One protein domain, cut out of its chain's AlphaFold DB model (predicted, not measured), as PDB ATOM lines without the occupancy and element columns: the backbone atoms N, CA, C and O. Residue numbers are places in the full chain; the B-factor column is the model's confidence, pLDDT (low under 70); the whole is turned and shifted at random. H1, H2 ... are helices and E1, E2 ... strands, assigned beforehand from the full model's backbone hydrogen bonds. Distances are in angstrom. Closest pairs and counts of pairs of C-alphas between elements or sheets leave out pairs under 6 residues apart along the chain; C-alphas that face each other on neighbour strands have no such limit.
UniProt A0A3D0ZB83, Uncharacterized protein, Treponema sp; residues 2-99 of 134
ATOM      1  N   THR A   2     148.824 148.891 133.138       91.00
ATOM      2  CA  THR A   2     147.441 148.945 132.609       91.00
ATOM      3  C   THR A   2     146.370 149.179 133.679       91.00
ATOM      4  O   THR A   2     145.564 150.099 133.552       91.00
ATOM      5  N   SER A   3     146.424 148.447 134.802       94.00
ATOM      6  CA  SER A   3     145.563 148.688 135.976       94.00
ATOM      7  C   SER A   3     145.612 150.147 136.452       94.00
ATOM      8  O   SER A   3     144.580 150.807 136.577       94.00
ATOM      9  N   VAL A   4     146.814 150.699 136.648       94.88
ATOM     10  CA  VAL A   4     146.992 152.078 137.125       94.88
ATOM     11  C   VAL A   4     146.422 153.084 136.124       94.88
ATOM     12  O   VAL A   4     145.757 154.029 136.544       94.88
ATOM     13  N   LEU A   5     146.636 152.873 134.821       92.12
ATOM     14  CA  LEU A   5     146.097 153.736 133.766       92.12
ATOM     15  C   LEU A   5     144.567 153.709 133.736       92.12
ATOM     16  O   LEU A   5     143.956 154.772 133.823       92.12
ATOM     17  N   SER A   6     143.953 152.519 133.719       95.94
ATOM     18  CA  SER A   6     142.486 152.386 133.726       95.94
ATOM     19  C   SER A   6     141.849 153.104 134.920       95.94
ATOM     20  O   SER A   6     140.841 153.794 134.782       95.94
ATOM     21  N   LYS A   7     142.480 153.017 136.100       95.38
ATOM     22  CA  LYS A   7     142.022 153.695 137.316       95.38
ATOM     23  C   LYS A   7     142.208 155.211 137.254       95.38
ATOM     24  O   LYS A   7     141.309 155.940 137.659       95.38
ATOM     25  N   LYS A   8     143.367 155.694 136.793       94.25
ATOM     26  CA  LYS A   8     143.672 157.135 136.726       94.25
ATOM     27  C   LYS A   8     142.806 157.862 135.698       94.25
ATOM     28  O   LYS A   8     142.389 158.984 135.956       94.25
ATOM     29  N   LEU A   9     142.552 157.225 134.558       92.56
ATOM     30  CA  LEU A   9     141.801 157.807 133.445       92.56
ATOM     31  C   LEU A   9     140.300 157.484 133.498       92.56
ATOM     32  O   LEU A   9     139.554 157.974 132.659       92.56
ATOM     33  N   ASN A  10     139.859 156.684 134.479       93.00
ATOM     34  CA  ASN A  10     138.470 156.235 134.627       93.00
ATOM     35  C   ASN A  10     137.903 155.668 133.310       93.00
ATOM     36  O   ASN A  10     136.812 156.026 132.870       93.00
ATOM     37  N   THR A  11     138.697 154.819 132.659       92.38
ATOM     38  CA  THR A  11     138.390 154.224 131.355       92.38
ATOM     39  C   THR A  11     138.907 152.789 131.290       92.38
ATOM     40  O   THR A  11     139.681 152.356 132.151       92.38
ATOM     41  N   THR A  12     138.483 152.042 130.276       94.00
ATOM     42  CA  THR A  12     139.060 150.735 129.959       94.00
ATOM     43  C   THR A  12     140.457 150.934 129.372       94.00
ATOM     44  O   THR A  12     140.641 151.731 128.456       94.00
ATOM     45  N   ALA A  13     141.447 150.221 129.902       94.00
ATOM     46  CA  ALA A  13     142.803 150.205 129.370       94.00
ATOM     47  C   ALA A  13     143.147 148.797 128.891       94.00
ATOM     48  O   ALA A  13     142.883 147.816 129.588       94.00
ATOM     49  N   ILE A  14     143.762 148.723 127.717       93.94
ATOM     50  CA  ILE A  14     144.163 147.478 127.071       93.94
ATOM     51  C   ILE A  14     145.683 147.479 126.967       93.94
ATOM     52  O   ILE A  14     146.296 148.495 126.642       93.94
ATOM     53  N   TYR A  15     146.279 146.340 127.279       93.25
ATOM     54  CA  TYR A  15     147.675 146.043 127.020       93.25
ATOM     55  C   TYR A  15     147.746 144.857 126.081       93.25
ATOM     56  O   TYR A  15     147.078 143.852 126.318       93.25
ATOM     57  N   THR A  16     148.564 144.982 125.046       92.50
ATOM     58  CA  THR A  16     148.822 143.913 124.093       92.50
ATOM     59  C   THR A  16     150.322 143.742 123.909       92.50
ATOM     60  O   THR A  16     151.111 144.676 124.077       92.50
ATOM     61  N   THR A  17     150.744 142.519 123.628       91.75
ATOM     62  CA  THR A  17     152.117 142.198 123.248       91.75
ATOM     63  C   THR A  17     152.060 141.140 122.176       91.75
ATOM     64  O   THR A  17     151.507 140.071 122.406       91.75
ATOM     65  N   ASN A  18     152.640 141.463 121.027       90.50
ATOM     66  CA  ASN A  18     152.975 140.486 120.015       90.50
ATOM     67  C   ASN A  18     154.482 140.209 120.114       90.50
ATOM     68  O   ASN A  18     155.273 141.155 120.077       90.50
ATOM     69  N   HIS A  19     154.866 138.951 120.304       89.75
ATOM     70  CA  HIS A  19     156.258 138.523 120.375       89.75
ATOM     71  C   HIS A  19     156.598 137.647 119.169       89.75
ATOM     72  O   HIS A  19     155.975 136.607 118.962       89.75
ATOM     73  N   ASP A  20     157.590 138.092 118.391       85.81
ATOM     74  CA  ASP A  20     158.119 137.423 117.193       85.81
ATOM     75  C   ASP A  20     157.055 136.988 116.166       85.81
ATOM     76  O   ASP A  20     157.277 136.063 115.395       85.81
ATOM     77  N   SER A  21     155.903 137.670 116.130       86.19
ATOM     78  CA  SER A  21     154.738 137.311 115.307       86.19
ATOM     79  C   SER A  21     154.121 135.939 115.620       86.19
ATOM     80  O   SER A  21     153.218 135.525 114.896       86.19
ATOM     81  N   ASP A  22     154.516 135.288 116.717       88.62
ATOM     82  CA  ASP A  22     154.064 133.942 117.103       88.62
ATOM     83  C   ASP A  22     153.171 133.949 118.353       88.62
ATOM     84  O   ASP A  22     152.274 133.117 118.490       88.62
ATOM     85  N   VAL A  23     153.401 134.884 119.282       93.19
ATOM     86  CA  VAL A  23     152.701 134.915 120.575       93.19
ATOM     87  C   VAL A  23     151.959 136.224 120.753       93.19
ATOM     88  O   VAL A  23     152.553 137.299 120.676       93.19
ATOM     89  N   LEU A  24     150.670 136.130 121.067       95.62
ATOM     90  CA  LEU A  24     149.819 137.250 121.425       95.62
ATOM     91  C   LEU A  24     149.399 137.149 122.890       95.62
ATOM     92  O   LEU A  24     148.691 136.229 123.294       95.62
ATOM     93  N   TYR A  25     149.755 138.171 123.661       96.25
ATOM     94  CA  TYR A  25     149.230 138.389 125.001       96.25
ATOM     95  C   TYR A  25     148.338 139.629 125.025       96.25
ATOM     96  O   TYR A  25     148.731 140.690 124.534       96.25
ATOM     97  N   ILE A  26     147.153 139.517 125.627       96.31
ATOM     98  CA  ILE A  26     146.215 140.628 125.828       96.31
ATOM     99  C   ILE A  26     145.785 140.673 127.288       96.31
ATOM    100  O   ILE A  26     145.457 139.662 127.903       96.31
ATOM    101  N   ASN A  27     145.723 141.879 127.837       97.12
ATOM    102  CA  ASN A  27     145.264 142.116 129.191       97.12
ATOM    103  C   ASN A  27     144.423 143.393 129.265       97.12
ATOM    104  O   ASN A  27     144.877 144.474 128.883       97.12
ATOM    105  N   ILE A  28     143.191 143.276 129.764       96.81
ATOM    106  CA  ILE A  28     142.212 144.368 129.780       96.81
ATOM    107  C   ILE A  28     141.830 144.688 131.216       96.81
ATOM    108  O   ILE A  28     141.476 143.814 132.010       96.81
ATOM    109  N   HIS A  29     141.882 145.975 131.538       97.44
ATOM    110  CA  HIS A  29     141.549 146.498 132.848       97.44
ATOM    111  C   HIS A  29     140.477 147.576 132.772       97.44
ATOM    112  O   HIS A  29     140.511 148.439 131.897       97.44
ATOM    113  N   LYS A  30     139.599 147.606 133.773       96.56
ATOM    114  CA  LYS A  30     138.639 148.690 133.992       96.56
ATOM    115  C   LYS A  30     138.686 149.118 135.452       96.56
ATOM    116  O   LYS A  30     138.621 148.289 136.356       96.56
ATOM    117  N   ASN A  31     138.836 150.419 135.699       95.25
ATOM    118  CA  ASN A  31     138.890 150.993 137.052       95.25
ATOM    119  C   ASN A  31     139.928 150.329 137.986       95.25
ATOM    120  O   ASN A  31     139.745 150.254 139.202       95.25
ATOM    121  N   GLY A  32     141.039 149.853 137.423       95.94
ATOM    122  CA  GLY A  32     142.108 149.173 138.149       95.94
ATOM    123  C   GLY A  32     141.914 147.673 138.357       95.94
ATOM    124  O   GLY A  32     142.810 147.044 138.916       95.94
ATOM    125  N   GLN A  33     140.805 147.091 137.902       96.62
ATOM    126  CA  GLN A  33     140.537 145.655 137.989       96.62
ATOM    127  C   GLN A  33     140.768 144.986 136.638       96.62
ATOM    128  O   GLN A  33     140.348 145.526 135.617       96.62
ATOM    129  N   GLU A  34     141.431 143.829 136.637       97.44
ATOM    130  CA  GLU A  34     141.499 142.969 135.455       97.44
ATOM    131  C   GLU A  34     140.104 142.412 135.172       97.44
ATOM    132  O   GLU A  34     139.434 141.896 136.074       97.44
ATOM    133  N   ILE A  35     139.661 142.563 133.928       97.50
ATOM    134  CA  ILE A  35     138.373 142.045 133.455       97.50
ATOM    135  C   ILE A  35     138.538 140.981 132.370       97.50
ATOM    136  O   ILE A  35     137.552 140.344 132.019       97.50
ATOM    137  N   PHE A  36     139.749 140.811 131.835       98.00
ATOM    138  CA  PHE A  36     140.079 139.806 130.830       98.00
ATOM    139  C   PHE A  36     141.592 139.658 130.689       98.00
ATOM    140  O   PHE A  36     142.314 140.663 130.646       98.00
ATOM    141  N   SER A  37     142.056 138.424 130.516       98.00
ATOM    142  CA  SER A  37     143.383 138.146 129.980       98.00
ATOM    143  C   SER A  37     143.362 136.983 128.993       98.00
ATOM    144  O   SER A  37     142.547 136.062 129.096       98.00
ATOM    145  N   TYR A  38     144.253 137.079 128.015       98.12
ATOM    146  CA  TYR A  38     144.454 136.107 126.956       98.12
ATOM    147  C   TYR A  38     145.946 135.900 126.734       98.12
ATOM    148  O   TYR A  38     146.694 136.874 126.639       98.12
ATOM    149  N   ASP A  39     146.343 134.643 126.625       97.56
ATOM    150  CA  ASP A  39     147.682 134.219 126.240       97.56
ATOM    151  C   ASP A  39     147.540 133.139 125.167       97.56
ATOM    152  O   ASP A  39     146.968 132.078 125.436       97.56
ATOM    153  N   SER A  40     147.996 133.421 123.945       97.12
ATOM    154  CA  SER A  40     147.872 132.483 122.827       97.12
ATOM    155  C   SER A  40     148.756 131.245 122.979       97.12
ATOM    156  O   SER A  40     148.456 130.230 122.356       97.12
ATOM    157  N   ALA A  41     149.832 131.318 123.771       95.88
ATOM    158  CA  ALA A  41     150.802 130.236 123.921       95.88
ATOM    159  C   ALA A  41     151.477 130.274 125.312       95.88
ATOM    160  O   ALA A  41     152.647 130.654 125.422       95.88
ATOM    161  N   PRO A  42     150.776 129.832 126.377       95.75
ATOM    162  CA  PRO A  42     151.237 129.982 127.762       95.75
ATOM    163  C   PRO A  42     152.595 129.346 128.078       95.75
ATOM    164  O   PRO A  42     153.308 129.838 128.947       95.75
ATOM    165  N   ASP A  43     152.947 128.270 127.367       95.25
ATOM    166  CA  ASP A  43     154.189 127.512 127.566       95.25
ATOM    167  C   ASP A  43     155.191 127.714 126.404       95.25
ATOM    168  O   ASP A  43     156.037 126.852 126.141       95.25
ATOM    169  N   TYR A  44     155.079 128.816 125.647       92.94
ATOM    170  CA  TYR A  44     155.919 129.079 124.467       92.94
ATOM    171  C   TYR A  44     157.419 129.030 124.786       92.94
ATOM    172  O   TYR A  44     158.200 128.402 124.068       92.94
ATOM    173  N   PHE A  45     157.840 129.652 125.892       91.06
ATOM    174  CA  PHE A  45     159.255 129.714 126.276       91.06
ATOM    175  C   PHE A  45     159.789 128.372 126.799       91.06
ATOM    176  O   PHE A  45     160.999 128.132 126.798       91.06
ATOM    177  N   GLU A  46     158.892 127.483 127.208       95.44
ATOM    178  CA  GLU A  46     159.153 126.113 127.630       95.44
ATOM    179  C   GLU A  46     159.116 125.122 126.452       95.44
ATOM    180  O   GLU A  46     159.446 123.946 126.631       95.44
ATOM    181  N   GLY A  47     158.750 125.584 125.248       92.31
ATOM    182  CA  GLY A  47     158.564 124.748 124.059       92.31
ATOM    183  C   GLY A  47     157.332 123.842 124.146       92.31
ATOM    184  O   GLY A  47     157.312 122.775 123.527       92.31
ATOM    185  N   GLY A  48     156.351 124.224 124.966       91.94
ATOM    186  CA  GLY A  48     155.073 123.540 125.087       91.94
ATOM    187  C   GLY A  48     154.112 123.879 123.947       91.94
ATOM    188  O   GLY A  48     154.347 124.784 123.153       91.94
ATOM    189  N   ASP A  49     153.010 123.137 123.904       91.62
ATOM    190  CA  ASP A  49     151.909 123.312 122.943       91.62
ATOM    191  C   ASP A  49     150.578 123.427 123.705       91.62
ATOM    192  O   ASP A  49     149.557 122.812 123.387       91.62
ATOM    193  N   THR A  50     150.641 124.114 124.849       94.94
ATOM    194  CA  THR A  50     149.481 124.323 125.710       94.94
ATOM    195  C   THR A  50     148.497 125.235 124.980       94.94
ATOM    196  O   THR A  50     148.909 126.294 124.507       94.94
ATOM    197  N   PRO A  51     147.205 124.855 124.891       94.50
ATOM    198  CA  PRO A  51     146.200 125.678 124.234       94.50
ATOM    199  C   PRO A  51     146.114 127.086 124.834       94.50
ATOM    200  O   PRO A  51     146.481 127.272 126.002       94.50
ATOM    201  N   PRO A  52     145.543 128.053 124.095       97.00
ATOM    202  CA  PRO A  52     145.408 129.414 124.581       97.00
ATOM    203  C   PRO A  52     144.748 129.489 125.962       97.00
ATOM    204  O   PRO A  52     143.695 128.886 126.211       97.00
ATOM    205  N   ALA A  53     145.344 130.260 126.868       97.62
ATOM    206  CA  ALA A  53     144.755 130.539 128.169       97.62
ATOM    207  C   ALA A  53     143.824 131.748 128.062       97.62
ATOM    208  O   ALA A  53     144.231 132.841 127.676       97.62
ATOM    209  N   ILE A  54     142.559 131.553 128.437       97.94
ATOM    210  CA  ILE A  54     141.519 132.585 128.417       97.94
ATOM    211  C   ILE A  54     140.975 132.735 129.837       97.94
ATOM    212  O   ILE A  54     140.545 131.748 130.443       97.94
ATOM    213  N   SER A  55     140.934 133.958 130.362       97.31
ATOM    214  CA  SER A  55     140.350 134.240 131.675       97.31
ATOM    215  C   SER A  55     139.203 135.246 131.587       97.31
ATOM    216  O   SER A  55     139.172 136.114 130.720       97.31
ATOM    217  N   ASP A  56     138.239 135.118 132.506       96.75
ATOM    218  CA  ASP A  56     137.216 136.138 132.772       96.75
ATOM    219  C   ASP A  56     136.391 136.609 131.553       96.75
ATOM    220  O   ASP A  56     135.849 137.714 131.537       96.75
ATOM    221  N   ILE A  57     136.199 135.734 130.557       96.25
ATOM    222  CA  ILE A  57     135.437 136.029 129.330       96.25
ATOM    223  C   ILE A  57     134.052 136.632 129.612       96.25
ATOM    224  O   ILE A  57     133.622 137.553 128.930       96.25
ATOM    225  N   ASP A  58     133.360 136.166 130.654       95.88
ATOM    226  CA  ASP A  58     132.031 136.670 131.009       95.88
ATOM    227  C   ASP A  58     132.072 138.105 131.556       95.88
ATOM    228  O   ASP A  58     131.147 138.882 131.310       95.88
ATOM    229  N   LYS A  59     133.151 138.492 132.254       95.94
ATOM    230  CA  LYS A  59     133.339 139.880 132.706       95.94
ATOM    231  C   LYS A  59     133.585 140.790 131.514       95.94
ATOM    232  O   LYS A  59     132.964 141.846 131.443       95.94
ATOM    233  N   LEU A  60     134.419 140.365 130.564       95.38
ATOM    234  CA  LEU A  60     134.615 141.104 129.323       95.38
ATOM    235  C   LEU A  60     133.292 141.303 128.587       95.38
ATOM    236  O   LEU A  60     132.921 142.428 128.294       95.38
ATOM    237  N   LEU A  61     132.540 140.235 128.331       94.56
ATOM    238  CA  LEU A  61     131.299 140.330 127.560       94.56
ATOM    239  C   LEU A  61     130.221 141.162 128.265       94.56
ATOM    240  O   LEU A  61     129.398 141.778 127.598       94.56
ATOM    241  N   SER A  62     130.252 141.262 129.597       93.50
ATOM    242  CA  SER A  62     129.378 142.195 130.326       93.50
ATOM    243  C   SER A  62     129.677 143.674 130.045       93.50
ATOM    244  O   SER A  62     128.825 144.525 130.287       93.50
ATOM    245  N   GLU A  63     130.865 143.975 129.516       92.56
ATOM    246  CA  GLU A  63     131.313 145.315 129.128       92.56
ATOM    247  C   GLU A  63     131.108 145.610 127.631       92.56
ATOM    248  O   GLU A  63     131.192 146.766 127.217       92.56
ATOM    249  N   TYR A  64     130.815 144.586 126.822       89.38
ATOM    250  CA  TYR A  64     130.665 144.689 125.370       89.38
ATOM    251  C   TYR A  64     129.361 144.022 124.910       89.38
ATOM    252  O   TYR A  64     129.304 142.820 124.663       89.38
ATOM    253  N   GLU A  65     128.308 144.822 124.736       82.44
ATOM    254  CA  GLU A  65     126.939 144.334 124.483       82.44
ATOM    255  C   GLU A  65     126.736 143.636 123.121       82.44
ATOM    256  O   GLU A  65     125.746 142.932 122.940       82.44
ATOM    257  N   ASN A  66     127.655 143.810 122.165       88.69
ATOM    258  CA  ASN A  66     127.490 143.359 120.774       88.69
ATOM    259  C   ASN A  66     128.396 142.184 120.377       88.69
ATOM    260  O   ASN A  66     128.540 141.901 119.187       88.69
ATOM    261  N   ILE A  67     129.023 141.512 121.343       94.62
ATOM    262  CA  ILE A  67     129.931 140.396 121.066       94.62
ATOM    263  C   ILE A  67     129.207 139.072 121.305       94.62
ATOM    264  O   ILE A  67     128.790 138.768 122.425       94.62
ATOM    265  N   ASP A  68     129.089 138.253 120.258       95.81
ATOM    266  CA  ASP A  68     128.649 136.870 120.412       95.81
ATOM    267  C   ASP A  68     129.760 136.045 121.078       95.81
ATOM    268  O   ASP A  68     130.889 135.969 120.591       95.81
ATOM    269  N   LYS A  69     129.437 135.422 122.217       95.88
ATOM    270  CA  LYS A  69     130.413 134.678 123.024       95.88
ATOM    271  C   LYS A  69     131.068 133.545 122.242       95.88
ATOM    272  O   LYS A  69     132.266 133.321 122.397       95.88
ATOM    273  N   GLN A  70     130.290 132.791 121.467       97.25
ATOM    274  CA  GLN A  70     130.805 131.601 120.800       97.25
ATOM    275  C   GLN A  70     131.699 131.985 119.625       97.25
ATOM    276  O   GLN A  70     132.775 131.421 119.464       97.25
ATOM    277  N   ASP A  71     131.273 132.965 118.840       96.94
ATOM    278  CA  ASP A  71     132.054 133.562 117.765       96.94
ATOM    279  C   ASP A  71     133.368 134.160 118.288       96.94
ATOM    280  O   ASP A  71     134.431 133.890 117.730       96.94
ATOM    281  N   PHE A  72     133.339 134.876 119.416       97.06
ATOM    282  CA  PHE A  72     134.558 135.416 120.015       97.06
ATOM    283  C   PHE A  72     135.490 134.320 120.548       97.06
ATOM    284  O   PHE A  72     136.692 134.369 120.303       97.06
ATOM    285  N   LEU A  73     134.957 133.276 121.193       97.50
ATOM    286  CA  LEU A  73     135.756 132.111 121.590       97.50
ATOM    287  C   LEU A  73     136.359 131.381 120.384       97.50
ATOM    288  O   LEU A  73     137.484 130.900 120.486       97.50
ATOM    289  N   ASN A  74     135.655 131.305 119.253       97.25
ATOM    290  CA  ASN A  74     136.199 130.700 118.036       97.25
ATOM    291  C   ASN A  74     137.392 131.499 117.500       97.25
ATOM    292  O   ASN A  74     138.349 130.893 117.036       97.25
ATOM    293  N   VAL A  75     137.353 132.833 117.597       97.12
ATOM    294  CA  VAL A  75     138.506 133.689 117.274       97.12
ATOM    295  C   VAL A  75     139.656 133.447 118.253       97.12
ATOM    296  O   VAL A  75     140.778 133.243 117.821       97.12
ATOM    297  N   LEU A  76     139.397 133.410 119.564       96.69
ATOM    298  CA  LEU A  76     140.455 133.206 120.569       96.69
ATOM    299  C   LEU A  76     141.145 131.833 120.477       96.69
ATOM    300  O   LEU A  76     142.261 131.679 120.967       96.69
ATOM    301  N   ASN A  77     140.475 130.843 119.888       96.31
ATOM    302  CA  ASN A  77     140.994 129.489 119.689       96.31
ATOM    303  C   ASN A  77     141.363 129.203 118.224       96.31
ATOM    304  O   ASN A  77     141.528 128.036 117.869       96.31
ATOM    305  N   SER A  78     141.422 130.214 117.350       94.19
ATOM    306  CA  SER A  78     141.772 129.974 115.953       94.19
ATOM    307  C   SER A  78     143.268 129.703 115.789       94.19
ATOM    308  O   SER A  78     144.109 130.274 116.477       94.19
ATOM    309  N   GLU A  79     143.600 128.816 114.852       88.56
ATOM    310  CA  GLU A  79     144.979 128.492 114.480       88.56
ATOM    311  C   GLU A  79     145.481 129.505 113.439       88.56
ATOM    312  O   GLU A  79     145.590 129.205 112.247       88.56
ATOM    313  N   GLU A  80     145.718 130.744 113.868       90.44
ATOM    314  CA  GLU A  80     146.364 131.733 113.001       90.44
ATOM    315  C   GLU A  80     147.860 131.453 112.879       90.44
ATOM    316  O   GLU A  80     148.519 131.079 113.845       90.44
ATOM    317  N   VAL A  81     148.404 131.681 111.682       84.81
ATOM    318  CA  VAL A  81     149.847 131.551 111.437       84.81
ATOM    319  C   VAL A  81     150.620 132.694 112.092       84.81
ATOM    320  O   VAL A  81     151.742 132.480 112.535       84.81
ATOM    321  N   PHE A  82     150.030 133.891 112.145       90.88
ATOM    322  CA  PHE A  82     150.655 135.074 112.723       90.88
ATOM    323  C   PHE A  82     149.803 135.655 113.852       90.88
ATOM    324  O   PHE A  82     148.595 135.866 113.709       90.88
ATOM    325  N   ALA A  83     150.459 136.007 114.954       92.56
ATOM    326  CA  ALA A  83     149.852 136.675 116.098       92.56
ATOM    327  C   ALA A  83     149.229 138.035 115.729       92.56
ATOM    328  O   ALA A  83     148.254 138.447 116.357       92.56
ATOM    329  N   ASP A  84     149.728 138.712 114.688       91.31
ATOM    330  CA  ASP A  84     149.146 139.965 114.197       91.31
ATOM    331  C   ASP A  84     147.761 139.741 113.580       91.31
ATOM    332  O   ASP A  84     146.839 140.502 113.867       91.31
ATOM    333  N   ASP A  85     147.579 138.671 112.799       93.75
ATOM    334  CA  ASP A  85     146.286 138.330 112.191       93.75
ATOM    335  C   ASP A  85     145.245 137.990 113.266       93.75
ATOM    336  O   ASP A  85     144.092 138.434 113.204       93.75
ATOM    337  N   LEU A  86     145.668 137.255 114.298       95.38
ATOM    338  CA  LEU A  86     144.840 136.979 115.468       95.38
ATOM    339  C   LEU A  86     144.484 138.271 116.214       95.38
ATOM    340  O   LEU A  86     143.323 138.491 116.566       95.38
ATOM    341  N   HIS A  87     145.462 139.153 116.421       95.12
ATOM    342  CA  HIS A  87     145.246 140.434 117.084       95.12
ATOM    343  C   HIS A  87     144.264 141.312 116.297       95.12
ATOM    344  O   HIS A  87     143.353 141.875 116.904       95.12
ATOM    345  N   TYR A  88     144.357 141.358 114.963       94.06
ATOM    346  CA  TYR A  88     143.379 142.034 114.103       94.06
ATOM    347  C   TYR A  88     141.963 141.490 114.285       94.06
ATOM    348  O   TYR A  88     141.029 142.274 114.471       94.06
ATOM    349  N   LYS A  89     141.790 140.164 114.293       95.12
ATOM    350  CA  LYS A  89     140.474 139.539 114.503       95.12
ATOM    351  C   LYS A  89     139.901 139.875 115.879       95.12
ATOM    352  O   LYS A  89     138.721 140.201 115.990       95.12
ATOM    353  N   ILE A  90     140.721 139.842 116.930       95.06
ATOM    354  CA  ILE A  90     140.285 140.206 118.286       95.06
ATOM    355  C   ILE A  90     139.922 141.694 118.363       95.06
ATOM    356  O   ILE A  90     138.874 142.039 118.913       95.06
ATOM    357  N   ALA A  91     140.751 142.569 117.790       93.81
ATOM    358  CA  ALA A  91     140.507 144.006 117.746       93.81
ATOM    359  C   ALA A  91     139.183 144.328 117.038       93.81
ATOM    360  O   ALA A  91     138.383 145.095 117.571       93.81
ATOM    361  N   GLU A  92     138.899 143.677 115.906       93.00
ATOM    362  CA  GLU A  92     137.630 143.818 115.185       93.00
ATOM    363  C   GLU A  92     136.429 143.444 116.069       93.00
ATOM    364  O   GLU A  92     135.477 144.220 116.182       93.00
ATOM    365  N   LYS A  93     136.483 142.298 116.766       94.06
ATOM    366  CA  LYS A  93     135.399 141.855 117.666       94.06
ATOM    367  C   LYS A  93     135.169 142.825 118.820       94.06
ATOM    368  O   LYS A  93     134.027 143.079 119.191       94.06
ATOM    369  N   LEU A  94     136.240 143.409 119.348       92.69
ATOM    370  CA  LEU A  94     136.181 144.412 120.411       92.69
ATOM    371  C   LEU A  94     135.834 145.820 119.899       92.69
ATOM    372  O   LEU A  94     135.786 146.756 120.699       92.69
ATOM    373  N   SER A  95     135.584 145.983 118.593       90.81
ATOM    374  CA  SER A  95     135.398 147.290 117.941       90.81
ATOM    375  C   SER A  95     136.544 148.259 118.247       90.81
ATOM    376  O   SER A  95     136.342 149.469 118.375       90.81
ATOM    377  N   LEU A  96     137.753 147.715 118.403       88.94
ATOM    378  CA  LEU A  96     138.942 148.518 118.580       88.94
ATOM    379  C   LEU A  96     139.351 149.112 117.235       88.94
ATOM    380  O   LEU A  96     139.179 148.493 116.183       88.94
ATOM    381  N   PRO A  97     139.922 150.316 117.255       84.44
ATOM    382  CA  PRO A  97     140.444 150.909 116.045       84.44
ATOM    383  C   PRO A  97     141.591 150.081 115.453       84.44
ATOM    384  O   PRO A  97     142.382 149.500 116.193       84.44
ATOM    385  N   VAL A  98     141.728 150.082 114.126       78.94
ATOM    386  CA  VAL A  98     142.733 149.273 113.405       78.94
ATOM    387  C   VAL A  98     144.172 149.538 113.869       78.94
ATOM    388  O   VAL A  98     144.971 148.617 113.971       78.94
ATOM    389  N   TYR A  99     144.472 150.777 114.265       80.00
ATOM    390  CA  TYR A  99     145.773 151.187 114.794       80.00
ATOM    391  C   TYR A  99     146.092 150.619 116.191       80.00
ATOM    392  O   TYR A  99     147.175 150.851 116.715       80.00
TER     393      TYR A  99
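This is residues 2 to 99 of the 134 residues of an uncharacterized protein of Treponema sp (UniProt A0A3D0ZB83). A slab of four antiparallel strands has H2 and H4 over one face and the short H1 over one end of the other face, where E1 begins and E2 ends. H3 packs on H4 as a helical hairpin and only grazes the sheet, while a long loop, residues 40 to 52, lies at the end of the slab away from H1. The printed part has 98 residues with four named helices and four named strands, along the chain H1 E1 E2 E3 E4 H2 H3 H4; the sheet's order is E1 - E2 - E3 - E4, and the class is mixed, helices and strands. It is compact, with a radius of gyration of the C-alphas of 13.3 A and spans of 38 by 27 by 25 A.

H1, residues 2 to 9, is on the sheet of E1, residues 12 to 19, E2, residues 23 to 30, E3, residues 33 to 39, and E4, residues 53 to 55. H1 has a height over the sheet of 6.6 A and lies over E2, slantwise to the strands at 35 degrees on the local plane; the closest C-alphas of H1 and E1 are those of Ser 6 and Ala 13, 4.9 A apart. The strands form a meander, each the antiparallel neighbour of the one before, and the sheet is twisted, its C-alphas up to 4.0 A off the best plane. Within hydrogen-bond range are N 15 and O 27 of E1 and E2 at 2.8 A, N 28 and O 36 of E2 and E3 at 2.9 A, and N 53 and O 39 of E4 and E3 at 2.8 A. H2, residues 57 to 63, lies over E3 at a height over the sheet of 8.9 A, with the closest C-alphas, those of Ile 35 and Lys 59, 5.5 A apart. H3, residues 69 to 76, only grazes the sheet with its residues 73 to 76. H4, residues 83 to 93, is on the same face as H2 and runs along the strands over E2, at a height over the sheet of 10.1 A; the closest C-alphas of E2 and H4 are those of Leu 24 and Ala 83, 5.4 A apart. H3 and H4 touch, closest at the C-alphas of Val 75 and Lys 89, 6.8 A, with a shallow tilt of 19 degrees, opposite ways. H1 and H4 lie on opposite faces, and with H2 the helices and sheet make three layers, helices on both faces of a sheet. Each O i to N i+4 pair is within hydrogen-bond range in H1, H3 and H4, and 2 of 3 in H2.

H1 begins at C-alpha 2, (147.441, 148.945, 132.609). E1 spans 23.2 A, E2 23.8 A, E3 17.9 A and H4 15.4 A from first to last C-alpha. H4 ends at C-alpha 93, (135.399, 141.855, 117.666).

The C-alphas of Asn 10 and Gly 47, the two farthest apart, are 38.8 A apart. The link from E3 to E4, 13 residues, is long. The printed part has no cut; its mean pLDDT is 93.7, and no printed residue is under 70.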